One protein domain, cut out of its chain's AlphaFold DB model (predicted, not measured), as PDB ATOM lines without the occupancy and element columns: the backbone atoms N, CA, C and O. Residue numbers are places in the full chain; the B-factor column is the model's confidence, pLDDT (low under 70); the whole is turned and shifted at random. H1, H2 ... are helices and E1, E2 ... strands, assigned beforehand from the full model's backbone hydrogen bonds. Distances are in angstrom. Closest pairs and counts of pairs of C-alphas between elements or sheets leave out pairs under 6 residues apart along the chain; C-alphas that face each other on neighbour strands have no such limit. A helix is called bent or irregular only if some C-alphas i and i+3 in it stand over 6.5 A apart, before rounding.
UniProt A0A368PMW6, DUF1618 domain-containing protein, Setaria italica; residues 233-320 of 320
ATOM      1  N   ASP A 233      -9.074   6.886  -0.546       86.00
ATOM      2  CA  ASP A 233     -10.329   6.209  -0.861       86.00
ATOM      3  C   ASP A 233     -11.205   6.992  -1.859       86.00
ATOM      4  O   ASP A 233     -12.376   6.660  -2.064       86.00
ATOM      5  N   LEU A 234     -10.640   8.023  -2.498       88.81
ATOM      6  CA  LEU A 234     -11.319   8.766  -3.555       88.81
ATOM      7  C   LEU A 234     -11.656   7.865  -4.742       88.81
ATOM      8  O   LEU A 234     -10.891   6.983  -5.135       88.81
ATOM      9  N   VAL A 235     -12.810   8.130  -5.356       88.44
ATOM     10  CA  VAL A 235     -13.139   7.535  -6.654       88.44
ATOM     11  C   VAL A 235     -12.166   8.094  -7.687       88.44
ATOM     12  O   VAL A 235     -12.011   9.314  -7.783       88.44
ATOM     13  N   ALA A 236     -11.536   7.202  -8.451       88.25
ATOM     14  CA  ALA A 236     -10.595   7.566  -9.500       88.25
ATOM     15  C   ALA A 236     -11.235   8.544 -10.496       88.25
ATOM     16  O   ALA A 236     -12.430   8.451 -10.786       88.25
ATOM     17  N   LEU A 237     -10.455   9.500 -11.005       86.75
ATOM     18  CA  LEU A 237     -10.979  10.576 -11.853       86.75
ATOM     19  C   LEU A 237     -11.622  10.036 -13.136       86.75
ATOM     20  O   LEU A 237     -12.620  10.583 -13.591       86.75
ATOM     21  N   GLU A 238     -11.092   8.944 -13.678       87.81
ATOM     22  CA  GLU A 238     -11.604   8.246 -14.856       87.81
ATOM     23  C   GLU A 238     -12.944   7.525 -14.637       87.81
ATOM     24  O   GLU A 238     -13.705   7.355 -15.587       87.81
ATOM     25  N   ASP A 239     -13.265   7.139 -13.399       90.12
ATOM     26  CA  ASP A 239     -14.509   6.432 -13.058       90.12
ATOM     27  C   ASP A 239     -15.682   7.398 -12.818       90.12
ATOM     28  O   ASP A 239     -16.832   6.989 -12.594       90.12
ATOM     29  N   ARG A 240     -15.398   8.700 -12.807       90.06
ATOM     30  CA  ARG A 240     -16.372   9.743 -12.507       90.06
ATOM     31  C   ARG A 240     -17.209  10.102 -13.716       90.06
ATOM     32  O   ARG A 240     -16.802   9.988 -14.868       90.06
ATOM     33  N   HIS A 241     -18.414  10.577 -13.431       88.75
ATOM     34  CA  HIS A 241     -19.274  11.118 -14.466       88.75
ATOM     35  C   HIS A 241     -18.746  12.446 -15.025       88.75
ATOM     36  O   HIS A 241     -18.834  12.677 -16.228       88.75
ATOM     37  N   GLU A 242     -18.238  13.334 -14.164       84.31
ATOM     38  CA  GLU A 242     -17.604  14.578 -14.600       84.31
ATOM     39  C   GLU A 242     -16.108  14.380 -14.860       84.31
ATOM     40  O   GLU A 242     -15.432  13.692 -14.096       84.31
ATOM     41  N   GLY A 243     -15.595  15.019 -15.913       80.56
ATOM     42  CA  GLY A 243     -14.177  14.984 -16.248       80.56
ATOM     43  C   GLY A 243     -13.297  15.810 -15.294       80.56
ATOM     44  O   GLY A 243     -13.794  16.650 -14.527       80.56
ATOM     45  N   PRO A 244     -11.968  15.590 -15.329       78.50
ATOM     46  CA  PRO A 244     -11.007  16.247 -14.442       78.50
ATOM     47  C   PRO A 244     -10.933  17.770 -14.632       78.50
ATOM     48  O   PRO A 244     -10.523  18.484 -13.722       78.50
ATOM     49  N   GLU A 245     -11.373  18.300 -15.774       79.44
ATOM     50  CA  GLU A 245     -11.421  19.738 -16.059       79.44
ATOM     51  C   GLU A 245     -12.385  20.517 -15.151       79.44
ATOM     52  O   GLU A 245     -12.301  21.741 -15.076       79.44
ATOM     53  N   ARG A 246     -13.288  19.822 -14.445       79.00
ATOM     54  CA  ARG A 246     -14.261  20.416 -13.512       79.00
ATOM     55  C   ARG A 246     -13.951  20.114 -12.047       79.00
ATOM     56  O   ARG A 246     -14.857  20.175 -11.209       79.00
ATOM     57  N   ILE A 247     -12.709  19.739 -11.734       85.06
ATOM     58  CA  ILE A 247     -12.335  19.251 -10.402       85.06
ATOM     59  C   ILE A 247     -12.623  20.260  -9.286       85.06
ATOM     60  O   ILE A 247     -13.064  19.870  -8.212       85.06
ATOM     61  N   ASP A 248     -12.474  21.555  -9.554       82.12
ATOM     62  CA  ASP A 248     -12.743  22.657  -8.623       82.12
ATOM     63  C   ASP A 248     -14.229  22.823  -8.262       82.12
ATOM     64  O   ASP A 248     -14.565  23.453  -7.260       82.12
ATOM     65  N   THR A 249     -15.131  22.218  -9.039       82.44
ATOM     66  CA  THR A 249     -16.568  22.152  -8.725       82.44
ATOM     67  C   THR A 249     -16.951  20.936  -7.880       82.44
ATOM     68  O   THR A 249     -18.090  20.848  -7.418       82.44
ATOM     69  N   ARG A 250     -16.029  19.981  -7.699       87.75
ATOM     70  CA  ARG A 250     -16.287  18.679  -7.059       87.75
ATOM     71  C   ARG A 250     -15.441  18.448  -5.823       87.75
ATOM     72  O   ARG A 250     -15.941  17.902  -4.848       87.75
ATOM     73  N   HIS A 251     -14.193  18.888  -5.856       91.94
ATOM     74  CA  HIS A 251     -13.272  18.853  -4.738       91.94
ATOM     75  C   HIS A 251     -13.163  20.235  -4.113       91.94
ATOM     76  O   HIS A 251     -12.901  21.222  -4.795       91.94
ATOM     77  N   ILE A 252     -13.360  20.308  -2.803       90.19
ATOM     78  CA  ILE A 252     -13.316  21.566  -2.062       90.19
ATOM     79  C   ILE A 252     -12.484  21.349  -0.803       90.19
ATOM     80  O   ILE A 252     -12.754  20.431  -0.033       90.19
ATOM     81  N   VAL A 253     -11.500  22.217  -0.561       90.25
ATOM     82  CA  VAL A 253     -10.708  22.219   0.680       90.25
ATOM     83  C   VAL A 253     -10.992  23.491   1.454       90.25
ATOM     84  O   VAL A 253     -10.666  24.579   0.986       90.25
ATOM     85  N   ARG A 254     -11.616  23.398   2.627       87.56
ATOM     86  CA  ARG A 254     -12.016  24.577   3.410       87.56
ATOM     87  C   ARG A 254     -11.897  24.342   4.905       87.56
ATOM     88  O   ARG A 254     -11.993  23.218   5.386       87.56
ATOM     89  N   MET A 255     -11.730  25.440   5.629       84.19
ATOM     90  CA  MET A 255     -11.881  25.481   7.077       84.19
ATOM     91  C   MET A 255     -13.338  25.215   7.474       84.19
ATOM     92  O   MET A 255     -14.269  25.707   6.837       84.19
ATOM     93  N   SER A 256     -13.533  24.458   8.548       79.44
ATOM     94  CA  SER A 256     -14.824  24.181   9.168       79.44
ATOM     95  C   SER A 256     -14.731  24.460  10.663       79.44
ATOM     96  O   SER A 256     -13.798  24.004  11.324       79.44
ATOM     97  N   GLY A 257     -15.679  25.245  11.185       72.31
ATOM     98  CA  GLY A 257     -15.724  25.616  12.604       72.31
ATOM     99  C   GLY A 257     -14.514  26.419  13.095       72.31
ATOM    100  O   GLY A 257     -14.250  26.419  14.287       72.31
ATOM    101  N   GLY A 258     -13.751  27.049  12.194       71.31
ATOM    102  CA  GLY A 258     -12.569  27.854  12.533       71.31
ATOM    103  C   GLY A 258     -11.305  27.065  12.896       71.31
ATOM    104  O   GLY A 258     -10.242  27.665  13.011       71.31
ATOM    105  N   GLU A 259     -11.386  25.740  13.037       76.31
ATOM    106  CA  GLU A 259     -10.275  24.937  13.578       76.31
ATOM    107  C   GLU A 259      -9.900  23.726  12.720       76.31
ATOM    108  O   GLU A 259      -8.778  23.235  12.812       76.31
ATOM    109  N   LEU A 260     -10.811  23.225  11.880       82.06
ATOM    110  CA  LEU A 260     -10.612  21.967  11.161       82.06
ATOM    111  C   LEU A 260     -10.497  22.192   9.660       82.06
ATOM    112  O   LEU A 260     -11.403  22.754   9.044       82.06
ATOM    113  N   LEU A 261      -9.441  21.663   9.042       87.69
ATOM    114  CA  LEU A 261      -9.361  21.596   7.586       87.69
ATOM    115  C   LEU A 261     -10.180  20.403   7.077       87.69
ATOM    116  O   LEU A 261      -9.942  19.258   7.466       87.69
ATOM    117  N   ARG A 262     -11.153  20.665   6.204       89.81
ATOM    118  CA  ARG A 262     -11.999  19.651   5.570       89.81
ATOM    119  C   ARG A 262     -11.688  19.551   4.087       89.81
ATOM    120  O   ARG A 262     -11.549  20.571   3.417       89.81
ATOM    121  N   PHE A 263     -11.657  18.326   3.585       91.81
ATOM    122  CA  PHE A 263     -11.745  18.032   2.160       91.81
ATOM    123  C   PHE A 263     -13.148  17.485   1.882       91.81
ATOM    124  O   PHE A 263     -13.623  16.603   2.599       91.81
ATOM    125  N   VAL A 264     -13.827  18.034   0.883       92.06
ATOM    126  CA  VAL A 264     -15.164  17.626   0.452       92.06
ATOM    127  C   VAL A 264     -15.071  17.113  -0.971       92.06
ATOM    128  O   VAL A 264     -14.531  17.800  -1.836       92.06
ATOM    129  N   ASP A 265     -15.645  15.941  -1.201       92.31
ATOM    130  CA  ASP A 265     -15.816  15.344  -2.515       92.31
ATOM    131  C   ASP A 265     -17.302  15.220  -2.858       92.31
ATOM    132  O   ASP A 265     -18.056  14.517  -2.178       92.31
ATOM    133  N   VAL A 266     -17.720  15.892  -3.926       92.19
ATOM    134  CA  VAL A 266     -19.026  15.710  -4.554       92.19
ATOM    135  C   VAL A 266     -18.849  14.762  -5.731       92.19
ATOM    136  O   VAL A 266     -18.405  15.169  -6.801       92.19
ATOM    137  N   VAL A 267     -19.235  13.502  -5.559       91.31
ATOM    138  CA  VAL A 267     -18.906  12.432  -6.505       91.31
ATOM    139  C   VAL A 267     -20.133  11.700  -7.020       91.31
ATOM    140  O   VAL A 267     -21.057  11.365  -6.274       91.31
ATOM    141  N   ARG A 268     -20.106  11.396  -8.318       91.75
ATOM    142  CA  ARG A 268     -21.011  10.461  -8.987       91.75
ATOM    143  C   ARG A 268     -20.220   9.637  -9.997       91.75
ATOM    144  O   ARG A 268     -19.445  10.206 -10.768       91.75
ATOM    145  N   LYS A 269     -20.397   8.315  -9.990       91.06
ATOM    146  CA  LYS A 269     -19.772   7.434 -10.988       91.06
ATOM    147  C   LYS A 269     -20.470   7.546 -12.343       91.06
ATOM    148  O   LYS A 269     -21.620   7.977 -12.413       91.06
ATOM    149  N   HIS A 270     -19.776   7.186 -13.418       87.44
ATOM    150  CA  HIS A 270     -20.271   7.362 -14.788       87.44
ATOM    151  C   HIS A 270     -21.643   6.709 -15.051       87.44
ATOM    152  O   HIS A 270     -22.486   7.289 -15.735       87.44
ATOM    153  N   ASP A 271     -21.869   5.537 -14.465       88.94
ATOM    154  CA  ASP A 271     -23.059   4.692 -14.575       88.94
ATOM    155  C   ASP A 271     -24.129   4.971 -13.503       88.94
ATOM    156  O   ASP A 271     -25.207   4.373 -13.518       88.94
ATOM    157  N   GLU A 272     -23.862   5.897 -12.580       91.19
ATOM    158  CA  GLU A 272     -24.779   6.250 -11.500       91.19
ATOM    159  C   GLU A 272     -25.756   7.373 -11.929       91.19
ATOM    160  O   GLU A 272     -25.348   8.376 -12.538       91.19
ATOM    161  N   PRO A 273     -27.055   7.259 -11.583       90.69
ATOM    162  CA  PRO A 273     -28.032   8.309 -11.858       90.69
ATOM    163  C   PRO A 273     -27.782   9.546 -10.968       90.69
ATOM    164  O   PRO A 273     -27.109   9.433  -9.940       90.69
ATOM    165  N   PRO A 274     -28.291  10.744 -11.323       88.00
ATOM    166  CA  PRO A 274     -28.038  11.982 -10.572       88.00
ATOM    167  C   PRO A 274     -28.357  11.903  -9.070       88.00
ATOM    168  O   PRO A 274     -27.652  12.488  -8.252       88.00
ATOM    169  N   GLU A 275     -29.374  11.138  -8.676       87.44
ATOM    170  CA  GLU A 275     -29.791  10.970  -7.278       87.44
ATOM    171  C   GLU A 275     -28.748  10.221  -6.433       87.44
ATOM    172  O   GLU A 275     -28.743  10.321  -5.204       87.44
ATOM    173  N   ALA A 276     -27.843   9.485  -7.084       88.94
ATOM    174  CA  ALA A 276     -26.747   8.781  -6.436       88.94
ATOM    175  C   ALA A 276     -25.519   9.673  -6.179       88.94
ATOM    176  O   ALA A 276     -24.545   9.180  -5.603       88.94
ATOM    177  N   THR A 277     -25.550  10.967  -6.545       91.50
ATOM    178  CA  THR A 277     -24.472  11.906  -6.201       91.50
ATOM    179  C   THR A 277     -24.282  11.971  -4.689       91.50
ATOM    180  O   THR A 277     -25.178  12.356  -3.929       91.50
ATOM    181  N   ARG A 278     -23.076  11.606  -4.262       91.31
ATOM    182  CA  ARG A 278     -22.658  11.587  -2.864       91.31
ATOM    183  C   ARG A 278     -21.844  12.826  -2.546       91.31
ATOM    184  O   ARG A 278     -21.081  13.300  -3.379       91.31
ATOM    185  N   VAL A 279     -21.984  13.289  -1.314       91.50
ATOM    186  CA  VAL A 279     -21.066  14.233  -0.687       91.50
ATOM    187  C   VAL A 279     -20.327  13.471   0.395       91.50
ATOM    188  O   VAL A 279     -20.953  12.910   1.299       91.50
ATOM    189  N   VAL A 280     -19.010  13.414   0.272       91.25
ATOM    190  CA  VAL A 280     -18.120  12.760   1.228       91.25
ATOM    191  C   VAL A 280     -17.211  13.822   1.824       91.25
ATOM    192  O   VAL A 280     -16.685  14.666   1.105       91.25
ATOM    193  N   VAL A 281     -17.065  13.814   3.146       91.44
ATOM    194  CA  VAL A 281     -16.253  14.797   3.866       91.44
ATOM    195  C   VAL A 281     -15.199  14.081   4.699       91.44
ATOM    196  O   VAL A 281     -15.523  13.192   5.492       91.44
ATOM    197  N   TRP A 282     -13.954  14.520   4.558       91.06
ATOM    198  CA  TRP A 282     -12.818  14.108   5.375       91.06
ATOM    199  C   TRP A 282     -12.336  15.296   6.195       91.06
ATOM    200  O   TRP A 282     -12.402  16.447   5.757       91.06
ATOM    201  N   THR A 283     -11.839  15.006   7.389       88.56
ATOM    202  CA  THR A 283     -11.189  15.980   8.268       88.56
ATOM    203  C   THR A 283      -9.705  15.686   8.272       88.56
ATOM    204  O   THR A 283      -9.317  14.525   8.334       88.56
ATOM    205  N   LEU A 284      -8.861  16.706   8.181       86.75
ATOM    206  CA  LEU A 284      -7.437  16.511   8.407       86.75
ATOM    207  C   LEU A 284      -7.223  16.266   9.908       86.75
ATOM    208  O   LEU A 284      -7.572  17.128  10.716       86.75
ATOM    209  N   GLU A 285      -6.680  15.108  10.286       76.94
ATOM    210  CA  GLU A 285      -6.341  14.838  11.685       76.94
ATOM    211  C   GLU A 285      -5.301  15.855  12.168       76.94
ATOM    212  O   GLU A 285      -4.342  16.164  11.454       76.94
ATOM    213  N   SER A 286      -5.526  16.391  13.370       64.50
ATOM    214  CA  SER A 286      -4.781  17.511  13.953       64.50
ATOM    215  C   SER A 286      -3.257  17.409  13.794       64.50
ATOM    216  O   SER A 286      -2.660  16.362  14.037       64.50
ATOM    217  N   MET A 287      -2.690  18.571  13.442       54.97
ATOM    218  CA  MET A 287      -1.291  19.009  13.409       54.97
ATOM    219  C   MET A 287      -0.289  18.020  12.815       54.97
ATOM    220  O   MET A 287       0.066  17.001  13.404       54.97
ATOM    221  N   PHE A 288       0.267  18.424  11.670       54.03
ATOM    222  CA  PHE A 288       1.576  17.985  11.208       54.03
ATOM    223  C   PHE A 288       2.545  17.971  12.400       54.03
ATOM    224  O   PHE A 288       2.996  19.017  12.853       54.03
ATOM    225  N   ASP A 289       2.815  16.786  12.942       51.69
ATOM    226  CA  ASP A 289       3.869  16.578  13.921       51.69
ATOM    227  C   ASP A 289       5.164  16.415  13.115       51.69
ATOM    228  O   ASP A 289       5.328  15.388  12.440       51.69
ATOM    229  N   PRO A 290       6.089  17.395  13.150       45.44
ATOM    230  CA  PRO A 290       7.347  17.306  12.419       45.44
ATOM    231  C   PRO A 290       8.172  16.071  12.823       45.44
ATOM    232  O   PRO A 290       9.000  15.615  12.040       45.44
ATOM    233  N   ALA A 291       7.931  15.503  14.012       46.38
ATOM    234  CA  ALA A 291       8.583  14.293  14.506       46.38
ATOM    235  C   ALA A 291       7.890  12.985  14.068       46.38
ATOM    236  O   ALA A 291       8.550  11.947  14.024       46.38
ATOM    237  N   LYS A 292       6.590  13.003  13.722       51.34
ATOM    238  CA  LYS A 292       5.850  11.819  13.210       51.34
ATOM    239  C   LYS A 292       5.647  11.833  11.693       51.34
ATOM    240  O   LYS A 292       5.298  10.808  11.110       51.34
ATOM    241  N   GLY A 293       5.892  12.969  11.046       50.81
ATOM    242  CA  GLY A 293       6.175  13.080   9.619       50.81
ATOM    243  C   GLY A 293       5.002  12.924   8.654       50.81
ATOM    244  O   GLY A 293       5.257  12.927   7.452       50.81
ATOM    245  N   ARG A 294       3.744  12.773   9.099       58.28
ATOM    246  CA  ARG A 294       2.591  12.667   8.181       58.28
ATOM    247  C   ARG A 294       1.314  13.259   8.772       58.28
ATOM    248  O   ARG A 294       0.763  12.704   9.719       58.28
ATOM    249  N   ALA A 295       0.816  14.337   8.166       69.75
ATOM    250  CA  ALA A 295      -0.593  14.699   8.284       69.75
ATOM    251  C   ALA A 295      -1.422  13.658   7.515       69.75
ATOM    252  O   ALA A 295      -1.003  13.196   6.449       69.75
ATOM    253  N   ARG A 296      -2.570  13.255   8.063       75.88
ATOM    254  CA  ARG A 296      -3.444  12.251   7.449       75.88
ATOM    255  C   ARG A 296      -4.891  12.702   7.504       75.88
ATOM    256  O   ARG A 296      -5.309  13.349   8.458       75.88
ATOM    257  N   TRP A 297      -5.645  12.340   6.478       84.75
ATOM    258  CA  TRP A 297      -7.088  12.505   6.482       84.75
ATOM    259  C   TRP A 297      -7.707  11.420   7.359       84.75
ATOM    260  O   TRP A 297      -7.411  10.236   7.203       84.75
ATOM    261  N   GLU A 298      -8.544  11.845   8.293       78.31
ATOM    262  CA  GLU A 298      -9.329  10.988   9.166       78.31
ATOM    263  C   GLU A 298     -10.282  10.168   8.279       78.31
ATOM    264  O   GLU A 298     -11.028  10.718   7.459       78.31
ATOM    265  N   HIS A 299     -10.198   8.840   8.386       61.25
ATOM    266  CA  HIS A 299     -10.882   7.890   7.506       61.25
ATOM    267  C   HIS A 299     -12.394   7.843   7.822       61.25
ATOM    268  O   HIS A 299     -12.878   6.921   8.475       61.25
ATOM    269  N   HIS A 300     -13.113   8.852   7.310       58.16
ATOM    270  CA  HIS A 300     -14.569   9.063   7.279       58.16
ATOM    271  C   HIS A 300     -15.304   9.312   8.604       58.16
ATOM    272  O   HIS A 300     -15.164   8.546   9.548       58.16
ATOM    273  N   GLN A 301     -16.266  10.253   8.581       57.59
ATOM    274  CA  GLN A 301     -17.686   9.962   8.887       57.59
ATOM    275  C   GLN A 301     -18.602  11.180   8.640       57.59
ATOM    276  O   GLN A 301     -19.282  11.689   9.522       57.59
ATOM    277  N   CYS A 302     -18.680  11.637   7.392       65.50
ATOM    278  CA  CYS A 302     -19.957  12.118   6.875       65.50
ATOM    279  C   CYS A 302     -20.020  11.787   5.390       65.50
ATOM    280  O   CYS A 302     -19.272  12.333   4.578       65.50
ATOM    281  N   ARG A 303     -20.878  10.828   5.058       84.38
ATOM    282  CA  ARG A 303     -21.242  10.506   3.688       84.38
ATOM    283  C   ARG A 303     -22.745  10.586   3.604       84.38
ATOM    284  O   ARG A 303     -23.450   9.900   4.336       84.38
ATOM    285  N   THR A 304     -23.213  11.407   2.690       88.50
ATOM    286  CA  THR A 304     -24.636  11.589   2.443       88.50
ATOM    287  C   THR A 304     -24.861  11.784   0.948       88.50
ATOM    288  O   THR A 304     -23.907  11.796   0.167       88.50
ATOM    289  N   THR A 305     -26.112  11.891   0.522       88.25
ATOM    290  CA  THR A 305     -26.456  12.291  -0.846       88.25
ATOM    291  C   THR A 305     -26.809  13.770  -0.873       88.25
ATOM    292  O   THR A 305     -27.244  14.326   0.137       88.25
ATOM    293  N   LEU A 306     -26.673  14.418  -2.034       83.50
ATOM    294  CA  LEU A 306     -27.193  15.783  -2.191       83.50
ATOM    295  C   LEU A 306     -28.693  15.828  -1.865       83.50
ATOM    296  O   LEU A 306     -29.136  16.707  -1.137       83.50
ATOM    297  N   ALA A 307     -29.465  14.832  -2.310       81.94
ATOM    298  CA  ALA A 307     -30.894  14.747  -2.004       81.94
ATOM    299  C   ALA A 307     -31.179  14.758  -0.492       81.94
ATOM    300  O   ALA A 307     -32.069  15.479  -0.048       81.94
ATOM    301  N   ALA A 308     -30.401  14.015   0.302       85.38
ATOM    302  CA  ALA A 308     -30.554  13.993   1.752       85.38
ATOM    303  C   ALA A 308     -30.174  15.333   2.404       85.38
ATOM    304  O   ALA A 308     -30.880  15.771   3.304       85.38
ATOM    305  N   ILE A 309     -29.127  16.021   1.922       82.50
ATOM    306  CA  ILE A 309     -28.774  17.375   2.399       82.50
ATOM    307  C   ILE A 309     -29.931  18.352   2.160       82.50
ATOM    308  O   ILE A 309     -30.299  19.101   3.058       82.50
ATOM    309  N   TRP A 310     -30.527  18.334   0.964       79.38
ATOM    310  CA  TRP A 310     -31.644  19.223   0.622       79.38
ATOM    311  C   TRP A 310     -32.924  18.928   1.412       79.38
ATOM    312  O   TRP A 310     -33.739  19.825   1.611       79.38
ATOM    313  N   GLN A 311     -33.117  17.676   1.827       81.31
ATOM    314  CA  GLN A 311     -34.265  17.241   2.624       81.31
ATOM    315  C   GLN A 311     -34.053  17.420   4.133       81.31
ATOM    316  O   GLN A 311     -35.000  17.239   4.899       81.31
ATOM    317  N   ASP A 312     -32.839  17.759   4.573       80.31
ATOM    318  CA  ASP A 312     -32.534  17.932   5.986       80.31
ATOM    319  C   ASP A 312     -33.267  19.159   6.553       80.31
ATOM    320  O   ASP A 312     -33.231  20.262   5.995       80.31
ATOM    321  N   ALA A 313     -33.932  18.974   7.694       73.88
ATOM    322  CA  ALA A 313     -34.700  20.025   8.356       73.88
ATOM    323  C   ALA A 313     -33.828  21.205   8.825       73.88
ATOM    324  O   ALA A 313     -34.342  22.295   9.051       73.88
ATOM    325  N   SER A 314     -32.512  21.022   8.966       69.06
ATOM    326  CA  SER A 314     -31.575  22.116   9.247       69.06
ATOM    327  C   SER A 314     -31.324  23.019   8.035       69.06
ATOM    328  O   SER A 314     -30.984  24.189   8.214       69.06
ATOM    329  N   TYR A 315     -31.518  22.514   6.809       58.44
ATOM    330  CA  TYR A 315     -31.354  23.290   5.577       58.44
ATOM    331  C   TYR A 315     -32.521  24.262   5.368       58.44
ATOM    332  O   TYR A 315     -32.336  25.419   4.987       58.44
ATOM    333  N   SER A 316     -33.734  23.807   5.682       57.59
ATOM    334  CA  SER A 316     -34.930  24.643   5.745       57.59
ATOM    335  C   SER A 316     -35.088  25.181   7.166       57.59
ATOM    336  O   SER A 316     -35.802  24.623   7.991       57.59
ATOM    337  N   GLY A 317     -34.399  26.287   7.470       47.66
ATOM    338  CA  GLY A 317     -34.640  27.017   8.719       47.66
ATOM    339  C   GLY A 317     -36.141  27.304   8.915       47.66
ATOM    340  O   GLY A 317     -36.867  27.381   7.920       47.66
ATOM    341  N   PRO A 318     -36.628  27.454  10.164       39.38
ATOM    342  CA  PRO A 318     -38.047  27.684  10.415       39.38
ATOM    343  C   PRO A 318     -38.531  28.862   9.569       39.38
ATOM    344  O   PRO A 318     -37.915  29.930   9.590       39.38
ATOM    345  N   ALA A 319     -39.599  28.630   8.803       39.12
ATOM    346  CA  ALA A 319     -40.292  29.682   8.078       39.12
ATOM    347  C   ALA A 319     -40.683  30.771   9.089       39.12
ATOM    348  O   ALA A 319     -41.410  30.486  10.044       39.12
ATOM    349  N   LEU A 320     -40.137  31.974   8.911       33.69
ATOM    350  CA  LEU A 320     -40.652  33.189   9.540       33.69
ATOM    351  C   LEU A 320     -41.827  33.705   8.712       33.69
ATOM    352  O   LEU A 320     -41.676  33.749   7.469       33.69
TER     353      LEU A 320
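What this domain is: This is residues 233 to 320 of the 320 residues of the protein "DUF1618 domain-containing protein" of Setaria italica (UniProt A0A368PMW6). With little regular structure, this domain is a small, strongly twisted sheet, E1 E2 E3 E4, a meander with each strand antiparallel to the one before; the loop of residues 284 to 302 reaches out from it, and residues 310 to 320 stick out. The printed part has 88 residues, under half in named elements, two helices and four strands, mixed, ordered H1 E1 E2 E3 E4 H2. It is loose and flat: radius of gyration of the C-alphas 15.6 A, spans 47 by 42 by 21 A.

Where its parts are: H1, residues 244 to 249, begins at C-alpha 244 (-11.007, 16.247, -14.442); it is irregular, C-alphas 245 and 248 being 8.1 A apart. E1 is residues 251 to 256, 15.0 A; E2 260 to 267, 21.7 A; E3 278 to 283, 16.6 A; E4 303 to 305. H2, residues 306 to 311, ends at C-alpha 311 (-34.265, 17.241, 2.624).

How they stand to each other: Hairpins E1 and E2, E2 and E3, E3 and E4 have within hydrogen-bond range N 254 and O 262, 2.9 A; N 265 and O 280, 2.8 A; N 279 and O 304, 2.8 A. H2 only grazes the sheet; its closest C-alphas with E3 are Leu 306 and Arg 278, 6.2 A. H1 is only just not on the sheet, with 4 pairs of C-alphas within 10 A. Every O i to N i+4 pair is within range in H2, 0 of 2 in H1, where 2 of 3 O i to N i+3 pairs are.

The domain as a whole: The C-alphas farthest apart, Ala 291 and Leu 320, are 53.0 A apart. The printed part has no cut; the link E3 to E4 is long. pLDDT is under 70 in residues 286 to 295, 299 to 302 and 314 to 320.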